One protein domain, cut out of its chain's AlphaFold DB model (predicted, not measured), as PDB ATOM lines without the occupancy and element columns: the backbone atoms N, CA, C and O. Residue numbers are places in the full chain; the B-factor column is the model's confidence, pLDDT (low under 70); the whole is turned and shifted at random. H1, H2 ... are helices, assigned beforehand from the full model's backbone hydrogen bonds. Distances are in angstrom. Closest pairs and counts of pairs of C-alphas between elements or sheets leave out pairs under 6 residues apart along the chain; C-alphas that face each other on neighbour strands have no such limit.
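Overview. This is residues 24 to 63 and 81 to 188 of the 313 residues of an uncharacterized protein of Peltaster fructicola (UniProt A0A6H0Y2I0). Helix H4 runs through the middle of an up-and-down bundle of five helices, H1, H2, H4, H7 and H8, each running against the one before it; the hairpin of H1 and H2 packs on one side of H4 and H8 on the opposite side, with H9 folded back along H8. H5 and H6 lie at one end of H4. The printed part has 148 residues with nine named helices, H1 to H9, and no named strand: all helix. It is compact, with a radius of gyration of the C-alphas of 15.1 A and spans of 47 by 45 by 26 A.

Arrangement. H1, residues 24 to 45, touches H2, residues 49 to 60, opposite ways at a shallow tilt of 21 degrees, their closest C-alphas, Ala 40 and Ala 52, 4.1 A apart. Residues 34 to 44 of H1 alone touch the hub H4, residues 91 to 110, closest at C-alphas Tyr 37 and Val 97, 6.5 A. H4 touches H8, residues 155 to 168, the same way at 9 degrees, a shallow tilt, closest at C-alphas Val 99 and Val 157, 5.3 A. H8 forms a hairpin with H9, residues 173 to 188. H3, residues 85 to 88, touches H7, residues 136 to 146, closest at C-alphas Ala 87 and Gly 145, 4.7 A. H6, residues 122 to 133, touches H5, residues 112 to 120, closest at C-alphas Lys 117 and Trp 125, 5.7 A. Every O i to N i+4 pair is within hydrogen-bond range in H1, H4, H5, H6, H7 and H8, against 6 of 8 in H2 and 11 of 12 in H9; H3 is too short for one.

Along the chain. H1 spans 32.0 A from C-alpha 24 at (12.930, -50.048, -13.944), H4 28.3 A, and H9 23.6 A to C-alpha 188 at (25.103, -16.790, -27.134).

Size, cuts and confidence. Residues 64 to 80 are not printed; C-alphas 63 and 81 are 7.4 A apart. No link printed whole is long. Residues 24 to 26, 63, 81 and 188 have pLDDT under 70.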
ATOM      1  N   SER A  24      13.499 -49.630 -15.231       57.62
ATOM      2  CA  SER A  24      12.930 -50.048 -13.944       57.62
ATOM      3  C   SER A  24      13.621 -49.345 -12.775       57.62
ATOM      4  O   SER A  24      12.951 -48.826 -11.876       57.62
ATOM      5  N   ARG A  25      14.955 -49.225 -12.829       65.12
ATOM      6  CA  ARG A  25      15.745 -48.454 -11.864       65.12
ATOM      7  C   ARG A  25      15.380 -46.970 -11.916       65.12
ATOM      8  O   ARG A  25      15.130 -46.394 -10.865       65.12
ATOM      9  N   SER A  26      15.231 -46.391 -13.109       66.88
ATOM     10  CA  SER A  26      14.817 -44.992 -13.306       66.88
ATOM     11  C   SER A  26      13.405 -44.699 -12.779       66.88
ATOM     12  O   SER A  26      13.174 -43.682 -12.123       66.88
ATOM     13  N   ARG A  27      12.429 -45.592 -12.987       70.50
ATOM     14  CA  ARG A  27      11.083 -45.429 -12.403       70.50
ATOM     15  C   ARG A  27      11.108 -45.521 -10.877       70.50
ATOM     16  O   ARG A  27      10.415 -44.757 -10.208       70.50
ATOM     17  N   SER A  28      11.904 -46.436 -10.326       79.50
ATOM     18  CA  SER A  28      12.068 -46.586  -8.877       79.50
ATOM     19  C   SER A  28      12.727 -45.353  -8.243       79.50
ATOM     20  O   SER A  28      12.204 -44.812  -7.266       79.50
ATOM     21  N   THR A  29      13.804 -44.833  -8.842       83.44
ATOM     22  CA  THR A  29      14.490 -43.622  -8.361       83.44
ATOM     23  C   THR A  29      13.606 -42.383  -8.472       83.44
ATOM     24  O   THR A  29      13.516 -41.628  -7.511       83.44
ATOM     25  N   ASN A  30      12.871 -42.191  -9.572       86.38
ATOM     26  CA  ASN A  30      11.931 -41.071  -9.694       86.38
ATOM     27  C   ASN A  30      10.824 -41.117  -8.625       86.38
ATOM     28  O   ASN A  30      10.492 -40.090  -8.034       86.38
ATOM     29  N   ASN A  31      10.291 -42.303  -8.311       88.38
ATOM     30  CA  ASN A  31       9.325 -42.456  -7.220       88.38
ATOM     31  C   ASN A  31       9.934 -42.114  -5.852       88.38
ATOM     32  O   ASN A  31       9.270 -41.466  -5.041       88.38
ATOM     33  N   LEU A  32      11.183 -42.520  -5.599       90.12
ATOM     34  CA  LEU A  32      11.923 -42.147  -4.391       90.12
ATOM     35  C   LEU A  32      12.086 -40.624  -4.294       90.12
ATOM     36  O   LEU A  32      11.741 -40.050  -3.265       90.12
ATOM     37  N   ILE A  33      12.525 -39.971  -5.374       93.31
ATOM     38  CA  ILE A  33      12.731 -38.517  -5.451       93.31
ATOM     39  C   ILE A  33      11.431 -37.771  -5.141       93.31
ATOM     40  O   ILE A  33      11.406 -36.898  -4.277       93.31
ATOM     41  N   VAL A  34      10.328 -38.137  -5.801       93.44
ATOM     42  CA  VAL A  34       9.032 -37.470  -5.608       93.44
ATOM     43  C   VAL A  34       8.498 -37.676  -4.188       93.44
ATOM     44  O   VAL A  34       7.940 -36.742  -3.608       93.44
ATOM     45  N   ARG A  35       8.654 -38.874  -3.607       94.62
ATOM     46  CA  ARG A  35       8.238 -39.149  -2.221       94.62
ATOM     47  C   ARG A  35       9.075 -38.360  -1.220       94.62
ATOM     48  O   ARG A  35       8.490 -37.678  -0.383       94.62
ATOM     49  N   ALA A  36      10.399 -38.404  -1.348       95.50
ATOM     50  CA  ALA A  36      11.323 -37.671  -0.491       95.50
ATOM     51  C   ALA A  36      11.070 -36.159  -0.563       95.50
ATOM     52  O   ALA A  36      10.932 -35.516   0.471       95.50
ATOM     53  N   TYR A  37      10.886 -35.606  -1.768       96.81
ATOM     54  CA  TYR A  37      10.520 -34.202  -1.966       96.81
ATOM     55  C   TYR A  37       9.216 -33.833  -1.241       96.81
ATOM     56  O   TYR A  37       9.182 -32.869  -0.473       96.81
ATOM     57  N   LYS A  38       8.141 -34.613  -1.435       96.56
ATOM     58  CA  LYS A  38       6.845 -34.360  -0.781       96.56
ATOM     59  C   LYS A  38       6.949 -34.449   0.740       96.56
ATOM     60  O   LYS A  38       6.443 -33.569   1.429       96.56
ATOM     61  N   GLN A  39       7.604 -35.487   1.255       97.25
ATOM     62  CA  GLN A  39       7.791 -35.692   2.690       97.25
ATOM     63  C   GLN A  39       8.628 -34.569   3.310       97.25
ATOM     64  O   GLN A  39       8.204 -33.966   4.294       97.25
ATOM     65  N   ALA A  40       9.770 -34.235   2.707       97.00
ATOM     66  CA  ALA A  40      10.635 -33.162   3.178       97.00
ATOM     67  C   ALA A  40       9.922 -31.801   3.151       97.00
ATOM     68  O   ALA A  40      10.068 -31.022   4.088       97.00
ATOM     69  N   THR A  41       9.079 -31.538   2.144       96.75
ATOM     70  CA  THR A  41       8.262 -30.311   2.084       96.75
ATOM     71  C   THR A  41       7.276 -30.225   3.255       96.75
ATOM     72  O   THR A  41       7.152 -29.174   3.878       96.75
ATOM     73  N   GLN A  42       6.603 -31.324   3.611       97.31
ATOM     74  CA  GLN A  42       5.689 -31.349   4.767       97.31
ATOM     75  C   GLN A  42       6.426 -31.137   6.100       97.31
ATOM     76  O   GLN A  42       5.966 -30.392   6.968       97.31
ATOM     77  N   LEU A  43       7.603 -31.747   6.253       97.31
ATOM     78  CA  LEU A  43       8.466 -31.542   7.421       97.31
ATOM     79  C   LEU A  43       8.959 -30.089   7.510       97.31
ATOM     80  O   LEU A  43       8.955 -29.499   8.588       97.31
ATOM     81  N   TYR A  44       9.307 -29.479   6.377       97.19
ATOM     82  CA  TYR A  44       9.705 -28.074   6.301       97.19
ATOM     83  C   TYR A  44       8.592 -27.122   6.759       97.19
ATOM     84  O   TYR A  44       8.846 -26.243   7.581       97.19
ATOM     85  N   LEU A  45       7.347 -27.333   6.313       96.38
ATOM     86  CA  LEU A  45       6.199 -26.505   6.717       96.38
ATOM     87  C   LEU A  45       5.929 -26.551   8.229       96.38
ATOM     88  O   LEU A  45       5.422 -25.590   8.800       96.38
ATOM     89  N   THR A  46       6.307 -27.647   8.887       96.38
ATOM     90  CA  THR A  46       6.201 -27.821  10.345       96.38
ATOM     91  C   THR A  46       7.490 -27.453  11.092       96.38
ATOM     92  O   THR A  46       7.632 -27.774  12.269       96.38
ATOM     93  N   ARG A  47       8.434 -26.764  10.427       94.94
ATOM     94  CA  ARG A  47       9.753 -26.340  10.949       94.94
ATOM     95  C   ARG A  47      10.644 -27.488  11.442       94.94
ATOM     96  O   ARG A  47      11.610 -27.263  12.167       94.94
ATOM     97  N   ARG A  48      10.391 -28.725  11.004       95.94
ATOM     98  CA  ARG A  48      11.220 -29.906  11.309       95.94
ATOM     99  C   ARG A  48      12.404 -29.986  10.343       95.94
ATOM    100  O   ARG A  48      12.537 -30.932   9.569       95.94
ATOM    101  N   PHE A  49      13.257 -28.960  10.362       96.50
ATOM    102  CA  PHE A  49      14.293 -28.757   9.341       96.50
ATOM    103  C   PHE A  49      15.339 -29.868   9.287       96.50
ATOM    104  O   PHE A  49      15.766 -30.228   8.194       96.50
ATOM    105  N   ARG A  50      15.724 -30.437  10.437       96.00
ATOM    106  CA  ARG A  50      16.626 -31.597  10.470       96.00
ATOM    107  C   ARG A  50      16.065 -32.752   9.660       96.00
ATOM    108  O   ARG A  50      16.723 -33.256   8.765       96.00
ATOM    109  N   GLU A  51      14.837 -33.139   9.959       96.38
ATOM    110  CA  GLU A  51      14.227 -34.301   9.327       96.38
ATOM    111  C   GLU A  51      13.944 -34.046   7.847       96.38
ATOM    112  O   GLU A  51      14.111 -34.945   7.027       96.38
ATOM    113  N   ALA A  52      13.557 -32.817   7.489       97.19
ATOM    114  CA  ALA A  52      13.430 -32.406   6.095       97.19
ATOM    115  C   ALA A  52      14.769 -32.535   5.348       97.19
ATOM    116  O   ALA A  52      14.793 -33.046   4.228       97.19
ATOM    117  N   TYR A  53      15.871 -32.116   5.978       96.56
ATOM    118  CA  TYR A  53      17.216 -32.220   5.418       96.56
ATOM    119  C   TYR A  53      17.639 -33.679   5.254       96.56
ATOM    120  O   TYR A  53      17.973 -34.078   4.143       96.56
ATOM    121  N   ASP A  54      17.535 -34.487   6.309       95.69
ATOM    122  CA  ASP A  54      17.928 -35.901   6.296       95.69
ATOM    123  C   ASP A  54      17.085 -36.714   5.288       95.69
ATOM    124  O   ASP A  54      17.576 -37.646   4.656       95.69
ATOM    125  N   THR A  55      15.820 -36.326   5.071       95.88
ATOM    126  CA  THR A  55      14.943 -36.933   4.051       95.88
ATOM    127  C   THR A  55      15.384 -36.584   2.625       95.88
ATOM    128  O   THR A  55      15.247 -37.404   1.715       95.88
ATOM    129  N   LEU A  56      15.877 -35.362   2.402       95.00
ATOM    130  CA  LEU A  56      16.225 -34.860   1.071       95.00
ATOM    131  C   LEU A  56      17.692 -35.118   0.694       95.00
ATOM    132  O   LEU A  56      17.993 -35.258  -0.489       95.00
ATOM    133  N   GLU A  57      18.598 -35.216   1.670       93.12
ATOM    134  CA  GLU A  57      20.043 -35.398   1.474       93.12
ATOM    135  C   GLU A  57      20.389 -36.563   0.523       93.12
ATOM    136  O   GLU A  57      21.199 -36.339  -0.382       93.12
ATOM    137  N   PRO A  58      19.751 -37.752   0.602       91.62
ATOM    138  CA  PRO A  58      20.015 -38.853  -0.328       91.62
ATOM    139  C   PRO A  58      19.637 -38.537  -1.785       91.62
ATOM    140  O   PRO A  58      20.169 -39.133  -2.718       91.62
ATOM    141  N   VAL A  59      18.708 -37.610  -2.011       92.62
ATOM    142  CA  VAL A  59      18.253 -37.235  -3.357       92.62
ATOM    143  C   VAL A  59      19.222 -36.261  -4.035       92.62
ATOM    144  O   VAL A  59      19.384 -36.316  -5.256       92.62
ATOM    145  N   VAL A  60      19.852 -35.381  -3.250       92.00
ATOM    146  CA  VAL A  60      20.747 -34.303  -3.719       92.00
ATOM    147  C   VAL A  60      22.236 -34.621  -3.546       92.00
ATOM    148  O   VAL A  60      23.091 -33.904  -4.065       92.00
ATOM    149  N   SER A  61      22.563 -35.700  -2.836       89.12
ATOM    150  CA  SER A  61      23.929 -36.201  -2.684       89.12
ATOM    151  C   SER A  61      24.159 -37.438  -3.549       89.12
ATOM    152  O   SER A  61      23.227 -38.223  -3.749       89.12
ATOM    153  N   PRO A  62      25.386 -37.645  -4.058       81.00
ATOM    154  CA  PRO A  62      25.714 -38.855  -4.789       81.00
ATOM    155  C   PRO A  62      25.514 -40.052  -3.865       81.00
ATOM    156  O   PRO A  62      25.962 -40.054  -2.715       81.00
ATOM    157  N   GLN A  63      24.824 -41.070  -4.366       66.81
ATOM    158  CA  GLN A  63      24.753 -42.357  -3.692       66.81
ATOM    159  C   GLN A  63      26.120 -42.998  -3.897       66.81
ATOM    160  O   GLN A  63      26.359 -43.600  -4.943       66.81
ATOM    161  N   ALA A  81      28.850 -41.564 -11.113       59.72
ATOM    162  CA  ALA A  81      29.006 -41.801  -9.675       59.72
ATOM    163  C   ALA A  81      29.083 -40.505  -8.848       59.72
ATOM    164  O   ALA A  81      28.798 -40.526  -7.652       59.72
ATOM    165  N   GLU A  82      29.434 -39.377  -9.472       73.06
ATOM    166  CA  GLU A  82      29.466 -38.060  -8.817       73.06
ATOM    167  C   GLU A  82      28.147 -37.276  -8.943       73.06
ATOM    168  O   GLU A  82      27.956 -36.269  -8.256       73.06
ATOM    169  N   LEU A  83      27.225 -37.736  -9.794       83.69
ATOM    170  CA  LEU A  83      25.908 -37.133  -9.976       83.69
ATOM    171  C   LEU A  83      24.939 -37.567  -8.870       83.69
ATOM    172  O   LEU A  83      24.869 -38.733  -8.477       83.69
ATOM    173  N   ALA A  84      24.132 -36.623  -8.393       87.94
ATOM    174  CA  ALA A  84      23.035 -36.933  -7.490       87.94
ATOM    175  C   ALA A  84      21.902 -37.658  -8.243       87.94
ATOM    176  O   ALA A  84      21.681 -37.381  -9.426       87.94
ATOM    177  N   PRO A  85      21.109 -38.522  -7.581       86.56
ATOM    178  CA  PRO A  85      19.969 -39.194  -8.211       86.56
ATOM    179  C   PRO A  85      19.012 -38.240  -8.936       86.56
ATOM    180  O   PRO A  85      18.470 -38.574  -9.988       86.56
ATOM    181  N   VAL A  86      18.832 -37.030  -8.395       89.81
ATOM    182  CA  VAL A  86      17.984 -35.994  -8.990       89.81
ATOM    183  C   VAL A  86      18.470 -35.505 -10.362       89.81
ATOM    184  O   VAL A  86      17.644 -35.084 -11.173       89.81
ATOM    185  N   ALA A  87      19.767 -35.599 -10.672       88.94
ATOM    186  CA  ALA A  87      20.315 -35.159 -11.958       88.94
ATOM    187  C   ALA A  87      19.723 -35.931 -13.148       88.94
ATOM    188  O   ALA A  87      19.575 -35.370 -14.230       88.94
ATOM    189  N   GLN A  88      19.327 -37.190 -12.921       85.25
ATOM    190  CA  GLN A  88      18.713 -38.074 -13.919       85.25
ATOM    191  C   GLN A  88      17.182 -37.916 -14.015       85.25
ATOM    192  O   GLN A  88      16.536 -38.608 -14.803       85.25
ATOM    193  N   SER A  89      16.577 -37.054 -13.190       88.62
ATOM    194  CA  SER A  89      15.135 -36.786 -13.225       88.62
ATOM    195  C   SER A  89      14.772 -35.766 -14.311       88.62
ATOM    196  O   SER A  89      15.634 -35.120 -14.904       88.62
ATOM    197  N   SER A  90      13.475 -35.608 -14.593       90.44
ATOM    198  CA  SER A  90      13.016 -34.589 -15.547       90.44
ATOM    199  C   SER A  90      13.407 -33.177 -15.095       90.44
ATOM    200  O   SER A  90      13.415 -32.907 -13.893       90.44
ATOM    201  N   LYS A  91      13.636 -32.257 -16.051       90.06
ATOM    202  CA  LYS A  91      13.982 -30.841 -15.796       90.06
ATOM    203  C   LYS A  91      13.145 -30.251 -14.657       90.06
ATOM    204  O   LYS A  91      13.682 -29.896 -13.620       90.06
ATOM    205  N   GLY A  92      11.815 -30.293 -14.777       91.94
ATOM    206  CA  GLY A  92      10.917 -29.730 -13.764       91.94
ATOM    207  C   GLY A  92      10.979 -30.398 -12.381       91.94
ATOM    208  O   GLY A  92      10.712 -29.734 -11.382       91.94
ATOM    209  N   THR A  93      11.328 -31.685 -12.287       93.69
ATOM    210  CA  THR A  93      11.540 -32.351 -10.986       93.69
ATOM    211  C   THR A  93      12.867 -31.910 -10.384       93.69
ATOM    212  O   THR A  93      12.910 -31.516  -9.218       93.69
ATOM    213  N   ARG A  94      13.925 -31.905 -11.200       95.25
ATOM    214  CA  ARG A  94      15.264 -31.468 -10.816       95.25
ATOM    215  C   ARG A  94      15.276 -30.028 -10.314       95.25
ATOM    216  O   ARG A  94      15.756 -29.794  -9.207       95.25
ATOM    217  N   THR A  95      14.664 -29.103 -11.056       95.56
ATOM    218  CA  THR A  95      14.521 -27.694 -10.668       95.56
ATOM    219  C   THR A  95      13.834 -27.565  -9.306       95.56
ATOM    220  O   THR A  95      14.385 -26.959  -8.393       95.56
ATOM    221  N   LYS A  96      12.667 -28.204  -9.113       96.69
ATOM    222  CA  LYS A  96      11.899 -28.118  -7.854       96.69
ATOM    223  C   LYS A  96      12.664 -28.636  -6.645       96.69
ATOM    224  O   LYS A  96      12.576 -28.048  -5.570       96.69
ATOM    225  N   VAL A  97      13.381 -29.745  -6.807       97.31
ATOM    226  CA  VAL A  97      14.159 -30.352  -5.723       97.31
ATOM    227  C   VAL A  97      15.326 -29.453  -5.327       97.31
ATOM    228  O   VAL A  97      15.500 -29.206  -4.136       97.31
ATOM    229  N   TRP A  98      16.084 -28.921  -6.292       97.50
ATOM    230  CA  TRP A  98      17.195 -28.014  -5.994       97.50
ATOM    231  C   TRP A  98      16.723 -26.682  -5.409       97.50
ATOM    232  O   TRP A  98      17.254 -26.262  -4.386       97.50
ATOM    233  N   VAL A  99      15.681 -26.063  -5.975       97.62
ATOM    234  CA  VAL A  99      15.063 -24.844  -5.417       97.62
ATOM    235  C   VAL A  99      14.631 -25.064  -3.966       97.62
ATOM    236  O   VAL A  99      14.920 -24.242  -3.092       97.62
ATOM    237  N   PHE A 100      13.983 -26.195  -3.678       98.19
ATOM    238  CA  PHE A 100      13.574 -26.525  -2.318       98.19
ATOM    239  C   PHE A 100      14.765 -26.791  -1.393       98.19
ATOM    240  O   PHE A 100      14.770 -26.295  -0.270       98.19
ATOM    241  N   TYR A 101      15.793 -27.514  -1.847       98.06
ATOM    242  CA  TYR A 101      17.007 -27.741  -1.059       98.06
ATOM    243  C   TYR A 101      17.696 -26.423  -0.681       98.06
ATOM    244  O   TYR A 101      18.061 -26.233   0.475       98.06
ATOM    245  N   LEU A 102      17.805 -25.482  -1.621       97.94
ATOM    246  CA  LEU A 102      18.378 -24.155  -1.379       97.94
ATOM    247  C   LEU A 102      17.527 -23.334  -0.405       97.94
ATOM    248  O   LEU A 102      18.069 -22.711   0.507       97.94
ATOM    249  N   SER A 103      16.200 -23.394  -0.542       97.69
ATOM    250  CA  SER A 103      15.266 -22.753   0.396       97.69
ATOM    251  C   SER A 103      15.386 -23.341   1.805       97.69
ATOM    252  O   SER A 103      15.423 -22.611   2.793       97.69
ATOM    253  N   LEU A 104      15.513 -24.666   1.907       97.56
ATOM    254  CA  LEU A 104      15.732 -25.365   3.168       97.56
ATOM    255  C   LEU A 104      17.059 -24.940   3.809       97.56
ATOM    256  O   LEU A 104      17.077 -24.626   4.997       97.56
ATOM    257  N   LEU A 105      18.151 -24.871   3.038       97.31
ATOM    258  CA  LEU A 105      19.430 -24.350   3.529       97.31
ATOM    259  C   LEU A 105      19.296 -22.904   4.012       97.31
ATOM    260  O   LEU A 105      19.772 -22.593   5.103       97.31
ATOM    261  N   HIS A 106      18.594 -22.049   3.263       96.38
ATOM    262  CA  HIS A 106      18.336 -20.667   3.663       96.38
ATOM    263  C   HIS A 106      17.670 -20.600   5.046       96.38
ATOM    264  O   HIS A 106      18.143 -19.879   5.926       96.38
ATOM    265  N   SER A 107      16.626 -21.404   5.277       96.62
ATOM    266  CA  SER A 107      15.948 -21.472   6.578       96.62
ATOM    267  C   SER A 107      16.820 -22.050   7.690       96.62
ATOM    268  O   SER A 107      16.773 -21.543   8.806       96.62
ATOM    269  N   ILE A 108      17.634 -23.074   7.408       95.94
ATOM    270  CA  ILE A 108      18.539 -23.680   8.398       95.94
ATOM    271  C   ILE A 108      19.573 -22.665   8.888       95.94
ATOM    272  O   ILE A 108      19.810 -22.564  10.093       95.94
ATOM    273  N   ILE A 109      20.185 -21.905   7.976       95.50
ATOM    274  CA  ILE A 109      21.144 -20.863   8.364       95.50
ATOM    275  C   ILE A 109      20.422 -19.703   9.065       95.50
ATOM    276  O   ILE A 109      20.951 -19.156  10.034       95.50
ATOM    277  N   GLY A 110      19.182 -19.406   8.660       93.44
ATOM    278  CA  GLY A 110      18.303 -18.418   9.292       93.44
ATOM    279  C   GLY A 110      17.943 -18.693  10.761       93.44
ATOM    280  O   GLY A 110      17.620 -17.749  11.473       93.44
ATOM    281  N   LEU A 111      18.068 -19.933  11.259       92.81
ATOM    282  CA  LEU A 111      17.934 -20.246  12.699       92.81
ATOM    283  C   LEU A 111      19.034 -19.591  13.553       92.81
ATOM    284  O   LEU A 111      18.935 -19.486  14.775       92.81
ATOM    285  N   GLY A 112      20.138 -19.194  12.922       92.38
ATOM    286  CA  GLY A 112      21.309 -18.670  13.603       92.38
ATOM    287  C   GLY A 112      22.089 -19.730  14.399       92.38
ATOM    288  O   GLY A 112      21.749 -20.916  14.418       92.38
ATOM    289  N   PRO A 113      23.191 -19.329  15.062       92.62
ATOM    290  CA  PRO A 113      24.123 -20.274  15.675       92.62
ATOM    291  C   PRO A 113      23.570 -21.062  16.864       92.62
ATOM    292  O   PRO A 113      24.035 -22.170  17.102       92.62
ATOM    293  N   GLN A 114      22.628 -20.515  17.634       93.25
ATOM    294  CA  GLN A 114      22.147 -21.170  18.858       93.25
ATOM    295  C   GLN A 114      21.116 -22.263  18.554       93.25
ATOM    296  O   GLN A 114      21.323 -23.437  18.872       93.25
ATOM    297  N   GLU A 115      20.031 -21.899  17.873       93.88
ATOM    298  CA  GLU A 115      18.983 -22.838  17.465       93.88
ATOM    299  C   GLU A 115      19.508 -23.818  16.402       93.88
ATOM    300  O   GLU A 115      19.255 -25.024  16.473       93.88
ATOM    301  N   GLY A 116      20.346 -23.328  15.482       93.12
ATOM    302  CA  GLY A 116      21.001 -24.140  14.467       93.12
ATOM    303  C   GLY A 116      21.896 -25.233  15.049       93.12
ATOM    304  O   GLY A 116      21.785 -26.378  14.624       93.12
ATOM    305  N   LYS A 117      22.731 -24.944  16.060       95.25
ATOM    306  CA  LYS A 117      23.562 -25.974  16.721       95.25
ATOM    307  C   LYS A 117      22.752 -26.922  17.598       95.25
ATOM    308  O   LYS A 117      23.129 -28.084  17.709       95.25
ATOM    309  N   THR A 118      21.658 -26.458  18.198       95.06
ATOM    310  CA  THR A 118      20.763 -27.310  19.000       95.06
ATOM    311  C   THR A 118      20.053 -28.332  18.115       95.06
ATOM    312  O   THR A 118      19.994 -29.512  18.443       95.06
ATOM    313  N   THR A 119      19.590 -27.897  16.942       93.44
ATOM    314  CA  THR A 119      18.914 -28.761  15.971       93.44
ATOM    315  C   THR A 119      19.927 -29.626  15.215       93.44
ATOM    316  O   THR A 119      19.804 -30.842  15.208       93.44
ATOM    317  N   PHE A 120      20.959 -28.991  14.646       93.94
ATOM    318  CA  PHE A 120      22.169 -29.423  13.910       93.94
ATOM    319  C   PHE A 120      23.166 -30.373  14.583       93.94
ATOM    320  O   PHE A 120      23.822 -31.204  13.945       93.94
ATOM    321  N   GLY A 121      23.354 -30.204  15.882       94.56
ATOM    322  CA  GLY A 121      24.681 -30.419  16.441       94.56
ATOM    323  C   GLY A 121      25.690 -29.381  15.919       94.56
ATOM    324  O   GLY A 121      25.532 -28.763  14.862       94.56
ATOM    325  N   SER A 122      26.769 -29.184  16.678       92.31
ATOM    326  CA  SER A 122      27.759 -28.131  16.404       92.31
ATOM    327  C   SER A 122      28.511 -28.322  15.082       92.31
ATOM    328  O   SER A 122      28.791 -27.346  14.389       92.31
ATOM    329  N   THR A 123      28.836 -29.571  14.734       95.00
ATOM    330  CA  THR A 123      29.641 -29.910  13.553       95.00
ATOM    331  C   THR A 123      28.842 -29.744  12.263       95.00
ATOM    332  O   THR A 123      29.183 -28.882  11.457       95.00
ATOM    333  N   LYS A 124      27.721 -30.466  12.112       93.94
ATOM    334  CA  LYS A 124      26.895 -30.428  10.891       93.94
ATOM    335  C   LYS A 124      26.366 -29.022  10.599       93.94
ATOM    336  O   LYS A 124      26.411 -28.583   9.457       93.94
ATOM    337  N   TRP A 125      25.917 -28.279  11.619       96.44
ATOM    338  CA  TRP A 125      25.480 -26.892  11.409       96.44
ATOM    339  C   TRP A 125      26.615 -26.010  10.876       96.44
ATOM    340  O   TRP A 125      26.398 -25.221   9.960       96.44
ATOM    341  N   ARG A 126      27.832 -26.153  11.417       95.12
ATOM    342  CA  ARG A 126      28.986 -25.361  10.975       95.12
ATOM    343  C   ARG A 126      29.399 -25.711   9.551       95.12
ATOM    344  O   ARG A 126      29.715 -24.802   8.800       95.12
ATOM    345  N   GLU A 127      29.361 -26.988   9.183       95.50
ATOM    346  CA  GLU A 127      29.613 -27.441   7.810       95.50
ATOM    347  C   GLU A 127      28.600 -26.846   6.826       95.50
ATOM    348  O   GLU A 127      28.990 -26.310   5.793       95.50
ATOM    349  N   LEU A 128      27.305 -26.880   7.161       95.19
ATOM    350  CA  LEU A 128      26.257 -26.273   6.334       95.19
ATOM    351  C   LEU A 128      26.430 -24.755   6.226       95.19
ATOM    352  O   LEU A 128      26.336 -24.200   5.133       95.19
ATOM    353  N   ALA A 129      26.720 -24.088   7.345       95.44
ATOM    354  CA  ALA A 129      26.946 -22.649   7.369       95.44
ATOM    355  C   ALA A 129      28.180 -22.252   6.553       95.44
ATOM    356  O   ALA A 129      28.093 -21.307   5.778       95.44
ATOM    357  N   ALA A 130      29.296 -22.972   6.688       95.44
ATOM    358  CA  ALA A 130      30.503 -22.744   5.895       95.44
ATOM    359  C   ALA A 130      30.220 -22.949   4.404       95.44
ATOM    360  O   ALA A 130      30.497 -22.070   3.600       95.44
ATOM    361  N   LYS A 131      29.530 -24.037   4.038       94.81
ATOM    362  CA  LYS A 131      29.178 -24.325   2.642       94.81
ATOM    363  C   LYS A 131      28.441 -23.165   1.960       94.81
ATOM    364  O   LYS A 131      28.726 -22.841   0.808       94.81
ATOM    365  N   VAL A 132      27.495 -22.551   2.672       95.75
ATOM    366  CA  VAL A 132      26.717 -21.410   2.171       95.75
ATOM    367  C   VAL A 132      27.530 -20.111   2.203       95.75
ATOM    368  O   VAL A 132      27.529 -19.379   1.220       95.75
ATOM    369  N   ARG A 133      28.245 -19.829   3.298       94.75
ATOM    370  CA  ARG A 133      29.021 -18.587   3.486       94.75
ATOM    371  C   ARG A 133      30.230 -18.480   2.564       94.75
ATOM    372  O   ARG A 133      30.547 -17.383   2.121       94.75
ATOM    373  N   ASP A 134      30.853 -19.613   2.261       94.56
ATOM    374  CA  ASP A 134      31.989 -19.720   1.343       94.56
ATOM    375  C   ASP A 134      31.516 -19.865  -0.116       94.56
ATOM    376  O   ASP A 134      32.320 -19.859  -1.042       94.56
ATOM    377  N   GLY A 135      30.207 -20.054  -0.335       94.19
ATOM    378  CA  GLY A 135      29.586 -20.206  -1.651       94.19
ATOM    379  C   GLY A 135      29.894 -21.514  -2.390       94.19
ATOM    380  O   GLY A 135      29.456 -21.701  -3.525       94.19
ATOM    381  N   THR A 136      30.564 -22.473  -1.744       95.12
ATOM    382  CA  THR A 136      30.840 -23.813  -2.306       95.12
ATOM    383  C   THR A 136      29.571 -24.592  -2.670       95.12
ATOM    384  O   THR A 136      29.619 -25.489  -3.515       95.12
ATOM    385  N   ILE A 137      28.417 -24.214  -2.105       95.88
ATOM    386  CA  ILE A 137      27.103 -24.735  -2.502       95.88
ATOM    387  C   ILE A 137      26.820 -24.553  -4.001       95.88
ATOM    388  O   ILE A 137      26.191 -25.423  -4.596       95.88
ATOM    389  N   TRP A 138      27.321 -23.486  -4.634       96.06
ATOM    390  CA  TRP A 138      27.160 -23.280  -6.075       96.06
ATOM    391  C   TRP A 138      27.790 -24.427  -6.868       96.06
ATOM    392  O   TRP A 138      27.126 -25.085  -7.667       96.06
ATOM    393  N   GLN A 139      29.056 -24.725  -6.571       94.38
ATOM    394  CA  GLN A 139      29.796 -25.814  -7.207       94.38
ATOM    395  C   GLN A 139      29.174 -27.177  -6.911       94.38
ATOM    396  O   GLN A 139      29.125 -28.040  -7.784       94.38
ATOM    397  N   GLU A 140      28.646 -27.371  -5.702       94.00
ATOM    398  CA  GLU A 140      27.919 -28.587  -5.348       94.00
ATOM    399  C   GLU A 140      26.689 -28.801  -6.239       94.00
ATOM    400  O   GLU A 140      26.515 -29.898  -6.769       94.00
ATOM    401  N   VAL A 141      25.863 -27.770  -6.436       95.50
ATOM    402  CA  VAL A 141      24.659 -27.851  -7.278       95.50
ATOM    403  C   VAL A 141      25.030 -28.089  -8.739       95.50
ATOM    404  O   VAL A 141      24.475 -28.990  -9.365       95.50
ATOM    405  N   VAL A 142      25.993 -27.334  -9.272       94.06
ATOM    406  CA  VAL A 142      26.453 -27.468 -10.663       94.06
ATOM    407  C   VAL A 142      27.011 -28.870 -10.907       94.06
ATOM    408  O   VAL A 142      26.574 -29.567 -11.821       94.06
ATOM    409  N   LYS A 143      27.934 -29.330 -10.054       92.38
ATOM    410  CA  LYS A 143      28.581 -30.637 -10.200       92.38
ATOM    411  C   LYS A 143      27.585 -31.783 -10.032       92.38
ATOM    412  O   LYS A 143      27.515 -32.662 -10.884       92.38
ATOM    413  N   ARG A 144      26.803 -31.784  -8.948       92.62
ATOM    414  CA  ARG A 144      25.924 -32.915  -8.601       92.62
ATOM    415  C   ARG A 144      24.608 -32.912  -9.365       92.62
ATOM    416  O   ARG A 144      24.036 -33.977  -9.568       92.62
ATOM    417  N   GLY A 145      24.093 -31.738  -9.716       91.81
ATOM    418  CA  GLY A 145      22.794 -31.562 -10.363       91.81
ATOM    419  C   GLY A 145      22.866 -31.456 -11.882       91.81
ATOM    420  O   GLY A 145      21.949 -31.932 -12.552       91.81
ATOM    421  N   TYR A 146      23.938 -30.861 -12.406       92.12
ATOM    422  CA  TYR A 146      24.064 -30.449 -13.809       92.12
ATOM    423  C   TYR A 146      25.386 -30.906 -14.452       92.12
ATOM    424  O   TYR A 146      25.788 -30.397 -15.489       92.12
ATOM    425  N   GLY A 147      26.085 -31.868 -13.838       86.81
ATOM    426  CA  GLY A 147      27.266 -32.505 -14.431       86.81
ATOM    427  C   GLY A 147      28.476 -31.596 -14.634       86.81
ATOM    428  O   GLY A 147      29.360 -31.953 -15.404       86.81
ATOM    429  N   GLY A 148      28.540 -30.449 -13.952       87.31
ATOM    430  CA  GLY A 148      29.633 -29.484 -14.116       87.31
ATOM    431  C   GLY A 148      29.331 -28.343 -15.092       87.31
ATOM    432  O   GLY A 148      30.114 -27.399 -15.163       87.31
ATOM    433  N   ASN A 149      28.201 -28.384 -15.801       87.38
ATOM    434  CA  ASN A 149      27.853 -27.381 -16.803       87.38
ATOM    435  C   ASN A 149      27.097 -26.208 -16.164       87.38
ATOM    436  O   ASN A 149      25.885 -26.278 -15.964       87.38
ATOM    437  N   GLU A 150      27.799 -25.112 -15.855       88.25
ATOM    438  CA  GLU A 150      27.186 -23.923 -15.235       88.25
ATOM    439  C   GLU A 150      26.076 -23.307 -16.114       88.25
ATOM    440  O   GLU A 150      25.048 -22.894 -15.585       88.25
ATOM    441  N   GLY A 151      26.221 -23.322 -17.445       87.19
ATOM    442  CA  GLY A 151      25.214 -22.790 -18.376       87.19
ATOM    443  C   GLY A 151      23.915 -23.606 -18.471       87.19
ATOM    444  O   GLY A 151      22.891 -23.066 -18.871       87.19
ATOM    445  N   GLU A 152      23.923 -24.884 -18.068       88.69
ATOM    446  CA  GLU A 152      22.735 -25.759 -18.105       88.69
ATOM    447  C   GLU A 152      21.895 -25.698 -16.821       88.69
ATOM    448  O   GLU A 152      20.846 -26.350 -16.724       88.69
ATOM    449  N   VAL A 153      22.356 -24.948 -15.815       93.94
ATOM    450  CA  VAL A 153      21.633 -24.772 -14.555       93.94
ATOM    451  C   VAL A 153      20.314 -24.056 -14.829       93.94
ATOM    452  O   VAL A 153      20.269 -23.027 -15.491       93.94
ATOM    453  N   ASP A 154      19.211 -24.592 -14.305       94.25
ATOM    454  CA  ASP A 154      17.899 -23.984 -14.523       94.25
ATOM    455  C   ASP A 154      17.854 -22.576 -13.903       94.25
ATOM    456  O   ASP A 154      18.215 -22.404 -12.738       94.25
ATOM    457  N   GLY A 155      17.337 -21.579 -14.628       94.56
ATOM    458  CA  GLY A 155      17.318 -20.191 -14.147       94.56
ATOM    459  C   GLY A 155      16.638 -20.001 -12.780       94.56
ATOM    460  O   GLY A 155      17.103 -19.208 -11.967       94.56
ATOM    461  N   GLU A 156      15.593 -20.776 -12.460       95.81
ATOM    462  CA  GLU A 156      14.974 -20.751 -11.122       95.81
ATOM    463  C   GLU A 156      15.949 -21.207 -10.020       95.81
ATOM    464  O   GLU A 156      15.929 -20.671  -8.910       95.81
ATOM    465  N   VAL A 157      16.824 -22.173 -10.314       97.38
ATOM    466  CA  VAL A 157      17.874 -22.634  -9.393       97.38
ATOM    467  C   VAL A 157      18.947 -21.562  -9.240       97.38
ATOM    468  O   VAL A 157      19.358 -21.303  -8.112       97.38
ATOM    469  N   VAL A 158      19.335 -20.885 -10.326       97.56
ATOM    470  CA  VAL A 158      20.280 -19.754 -10.291       97.56
ATOM    471  C   VAL A 158      19.762 -18.612  -9.420       97.56
ATOM    472  O   VAL A 158      20.480 -18.153  -8.535       97.56
ATOM    473  N   VAL A 159      18.501 -18.201  -9.594       97.44
ATOM    474  CA  VAL A 159      17.874 -17.161  -8.757       97.44
ATOM    475  C   VAL A 159      17.934 -17.548  -7.276       97.44
ATOM    476  O   VAL A 159      18.304 -16.727  -6.435       97.44
ATOM    477  N   ASN A 160      17.611 -18.801  -6.939       97.81
ATOM    478  CA  ASN A 160      17.633 -19.273  -5.552       97.81
ATOM    479  C   ASN A 160      19.056 -19.402  -4.988       97.81
ATOM    480  O   ASN A 160      19.269 -19.076  -3.822       97.81
ATOM    481  N   LEU A 161      20.028 -19.832  -5.798       97.50
ATOM    482  CA  LEU A 161      21.442 -19.864  -5.422       97.50
ATOM    483  C   LEU A 161      21.937 -18.457  -5.102       97.50
ATOM    484  O   LEU A 161      22.391 -18.208  -3.990       97.50
ATOM    485  N   ALA A 162      21.788 -17.526  -6.040       97.25
ATOM    486  CA  ALA A 162      22.262 -16.163  -5.869       97.25
ATOM    487  C   ALA A 162      21.559 -15.446  -4.706       97.25
ATOM    488  O   ALA A 162      22.215 -14.722  -3.962       97.25
ATOM    489  N   THR A 163      20.268 -15.708  -4.471       97.44
ATOM    490  CA  THR A 163      19.536 -15.181  -3.302       97.44
ATOM    491  C   THR A 163      20.058 -15.767  -1.986       97.44
ATOM    492  O   THR A 163      20.234 -15.045  -1.005       97.44
ATOM    493  N   LEU A 164      20.336 -17.075  -1.946       97.12
ATOM    494  CA  LEU A 164      20.935 -17.731  -0.783       97.12
ATOM    495  C   LEU A 164      22.317 -17.139  -0.469       97.12
ATOM    496  O   LEU A 164      22.593 -16.829   0.689       97.12
ATOM    497  N   LEU A 165      23.162 -16.966  -1.486       96.81
ATOM    498  CA  LEU A 165      24.499 -16.393  -1.334       96.81
ATOM    499  C   LEU A 165      24.444 -14.921  -0.910       96.81
ATOM    500  O   LEU A 165      25.171 -14.513  -0.002       96.81
ATOM    501  N   LEU A 166      23.526 -14.143  -1.487       96.06
ATOM    502  CA  LEU A 166      23.307 -12.744  -1.128       96.06
ATOM    503  C   LEU A 166      22.978 -12.576   0.362       96.06
ATOM    504  O   LEU A 166      23.497 -11.673   1.009       96.06
ATOM    505  N   GLY A 167      22.152 -13.465   0.917       94.88
ATOM    506  CA  GLY A 167      21.722 -13.375   2.313       94.88
ATOM    507  C   GLY A 167      22.763 -13.807   3.350       94.88
ATOM    508  O   GLY A 167      22.621 -13.455   4.519       94.88
ATOM    509  N   HIS A 168      23.778 -14.589   2.963       94.69
ATOM    510  CA  HIS A 168      24.635 -15.283   3.937       94.69
ATOM    511  C   HIS A 168      26.141 -15.149   3.696       94.69
ATOM    512  O   HIS A 168      26.900 -15.371   4.639       94.69
ATOM    513  N   MET A 169      26.602 -14.811   2.489       92.75
ATOM    514  CA  MET A 169      28.032 -14.612   2.227       92.75
ATOM    515  C   MET A 169      28.531 -13.276   2.783       92.75
ATOM    516  O   MET A 169      27.819 -12.275   2.783       92.75
ATOM    517  N   THR A 170      29.797 -13.243   3.204       88.31
ATOM    518  CA  THR A 170      30.454 -12.014   3.683       88.31
ATOM    519  C   THR A 170      30.854 -11.068   2.553       88.31
ATOM    520  O   THR A 170      30.937  -9.865   2.766       88.31
ATOM    521  N   THR A 171      31.126 -11.603   1.361       91.88
ATOM    522  CA  THR A 171      31.485 -10.832   0.161       91.88
ATOM    523  C   THR A 171      30.696 -11.354  -1.026       91.88
ATOM    524  O   THR A 171      30.604 -12.572  -1.187       91.88
ATOM    525  N   GLN A 172      30.210 -10.476  -1.899       95.31
ATOM    526  CA  GLN A 172      29.419 -10.888  -3.060       95.31
ATOM    527  C   GLN A 172      30.258 -11.090  -4.332       95.31
ATOM    528  O   GLN A 172      29.696 -11.329  -5.392       95.31
ATOM    529  N   LYS A 173      31.597 -11.057  -4.252       95.50
ATOM    530  CA  LYS A 173      32.498 -11.253  -5.408       95.50
ATOM    531  C   LYS A 173      32.311 -12.597  -6.114       95.50
ATOM    532  O   LYS A 173      32.227 -12.637  -7.331       95.50
ATOM    533  N   LEU A 174      32.202 -13.690  -5.355       94.94
ATOM    534  CA  LEU A 174      31.953 -15.009  -5.945       94.94
ATOM    535  C   LEU A 174      30.567 -15.064  -6.598       94.94
ATOM    536  O   LEU A 174      30.415 -15.617  -7.677       94.94
ATOM    537  N   ASN A 175      29.551 -14.492  -5.946       95.88
ATOM    538  CA  ASN A 175      28.192 -14.458  -6.485       95.88
ATOM    539  C   ASN A 175      28.143 -13.654  -7.797       95.88
ATOM    540  O   ASN A 175      27.529 -14.095  -8.762       95.88
ATOM    541  N   GLN A 176      28.862 -12.529  -7.850       96.69
ATOM    542  CA  GLN A 176      29.086 -11.745  -9.063       96.69
ATOM    543  C   GLN A 176      29.744 -12.582 -10.164       96.69
ATOM    544  O   GLN A 176      29.133 -12.751 -11.213       96.69
ATOM    545  N   GLU A 177      30.909 -13.186  -9.905       96.38
ATOM    546  CA  GLU A 177      31.627 -14.029 -10.878       96.38
ATOM    547  C   GLU A 177      30.724 -15.140 -11.443       96.38
ATOM    548  O   GLU A 177      30.714 -15.418 -12.643       96.38
ATOM    549  N   LYS A 178      29.923 -15.772 -10.579       95.94
ATOM    550  CA  LYS A 178      29.011 -16.850 -10.971       95.94
ATOM    551  C   LYS A 178      27.809 -16.384 -11.779       95.94
ATOM    552  O   LYS A 178      27.407 -17.084 -12.707       95.94
ATOM    553  N   LEU A 179      27.249 -15.220 -11.467       96.06
ATOM    554  CA  LEU A 179      26.178 -14.628 -12.263       96.06
ATOM    555  C   LEU A 179      26.688 -14.133 -13.617       96.06
ATOM    556  O   LEU A 179      26.031 -14.388 -14.621       96.06
ATOM    557  N   GLU A 180      27.861 -13.501 -13.668       94.75
ATOM    558  CA  GLU A 180      28.512 -13.081 -14.913       94.75
ATOM    559  C   GLU A 180      28.796 -14.283 -15.820       94.75
ATOM    560  O   GLU A 180      28.402 -14.278 -16.987       94.75
ATOM    561  N   GLY A 181      29.391 -15.352 -15.276       93.44
ATOM    562  CA  GLY A 181      29.643 -16.590 -16.015       93.44
ATOM    563  C   GLY A 181      28.361 -17.241 -16.541       93.44
ATOM    564  O   GLY A 181      28.306 -17.662 -17.697       93.44
ATOM    565  N   TYR A 182      27.300 -17.271 -15.727       93.94
ATOM    566  CA  TYR A 182      26.001 -17.798 -16.147       93.94
ATOM    567  C   TYR A 182      25.346 -16.944 -17.244       93.94
ATOM    568  O   TYR A 182      24.830 -17.490 -18.221       93.94
ATOM    569  N   LEU A 183      25.358 -15.615 -17.097       91.69
ATOM    570  CA  LEU A 183      24.784 -14.685 -18.072       91.69
ATOM    571  C   LEU A 183      25.533 -14.757 -19.405       91.69
ATOM    572  O   LEU A 183      24.880 -14.869 -20.439       91.69
ATOM    573  N   ALA A 184      26.868 -14.794 -19.379       89.81
ATOM    574  CA  ALA A 184      27.696 -14.939 -20.574       89.81
ATOM    575  C   ALA A 184      27.415 -16.256 -21.317       89.81
ATOM    576  O   ALA A 184      27.263 -16.257 -22.536       89.81
ATOM    577  N   ALA A 185      27.271 -17.373 -20.594       88.12
ATOM    578  CA  ALA A 185      26.947 -18.668 -21.196       88.12
ATOM    579  C   ALA A 185      25.546 -18.715 -21.838       88.12
ATOM    580  O   ALA A 185      25.313 -19.511 -22.742       88.12
ATOM    581  N   ASN A 186      24.610 -17.882 -21.369       82.19
ATOM    582  CA  ASN A 186      23.228 -17.838 -21.854       82.19
ATOM    583  C   ASN A 186      22.964 -16.700 -22.859       82.19
ATOM    584  O   ASN A 186      21.844 -16.588 -23.370       82.19
ATOM    585  N   ASP A 187      23.946 -15.842 -23.138       71.75
ATOM    586  CA  ASP A 187      23.799 -14.763 -24.120       71.75
ATOM    587  C   ASP A 187      23.871 -15.295 -25.560       71.75
ATOM    588  O   ASP A 187      23.018 -14.977 -26.392       71.75
ATOM    589  N   ASP A 188      24.803 -16.219 -25.811       54.59
ATOM    590  CA  ASP A 188      25.103 -16.790 -27.134       54.59
ATOM    591  C   ASP A 188      23.936 -17.619 -27.728       54.59
ATOM    592  O   ASP A 188      23.696 -17.641 -28.937       54.59
TER     593      ASP A 188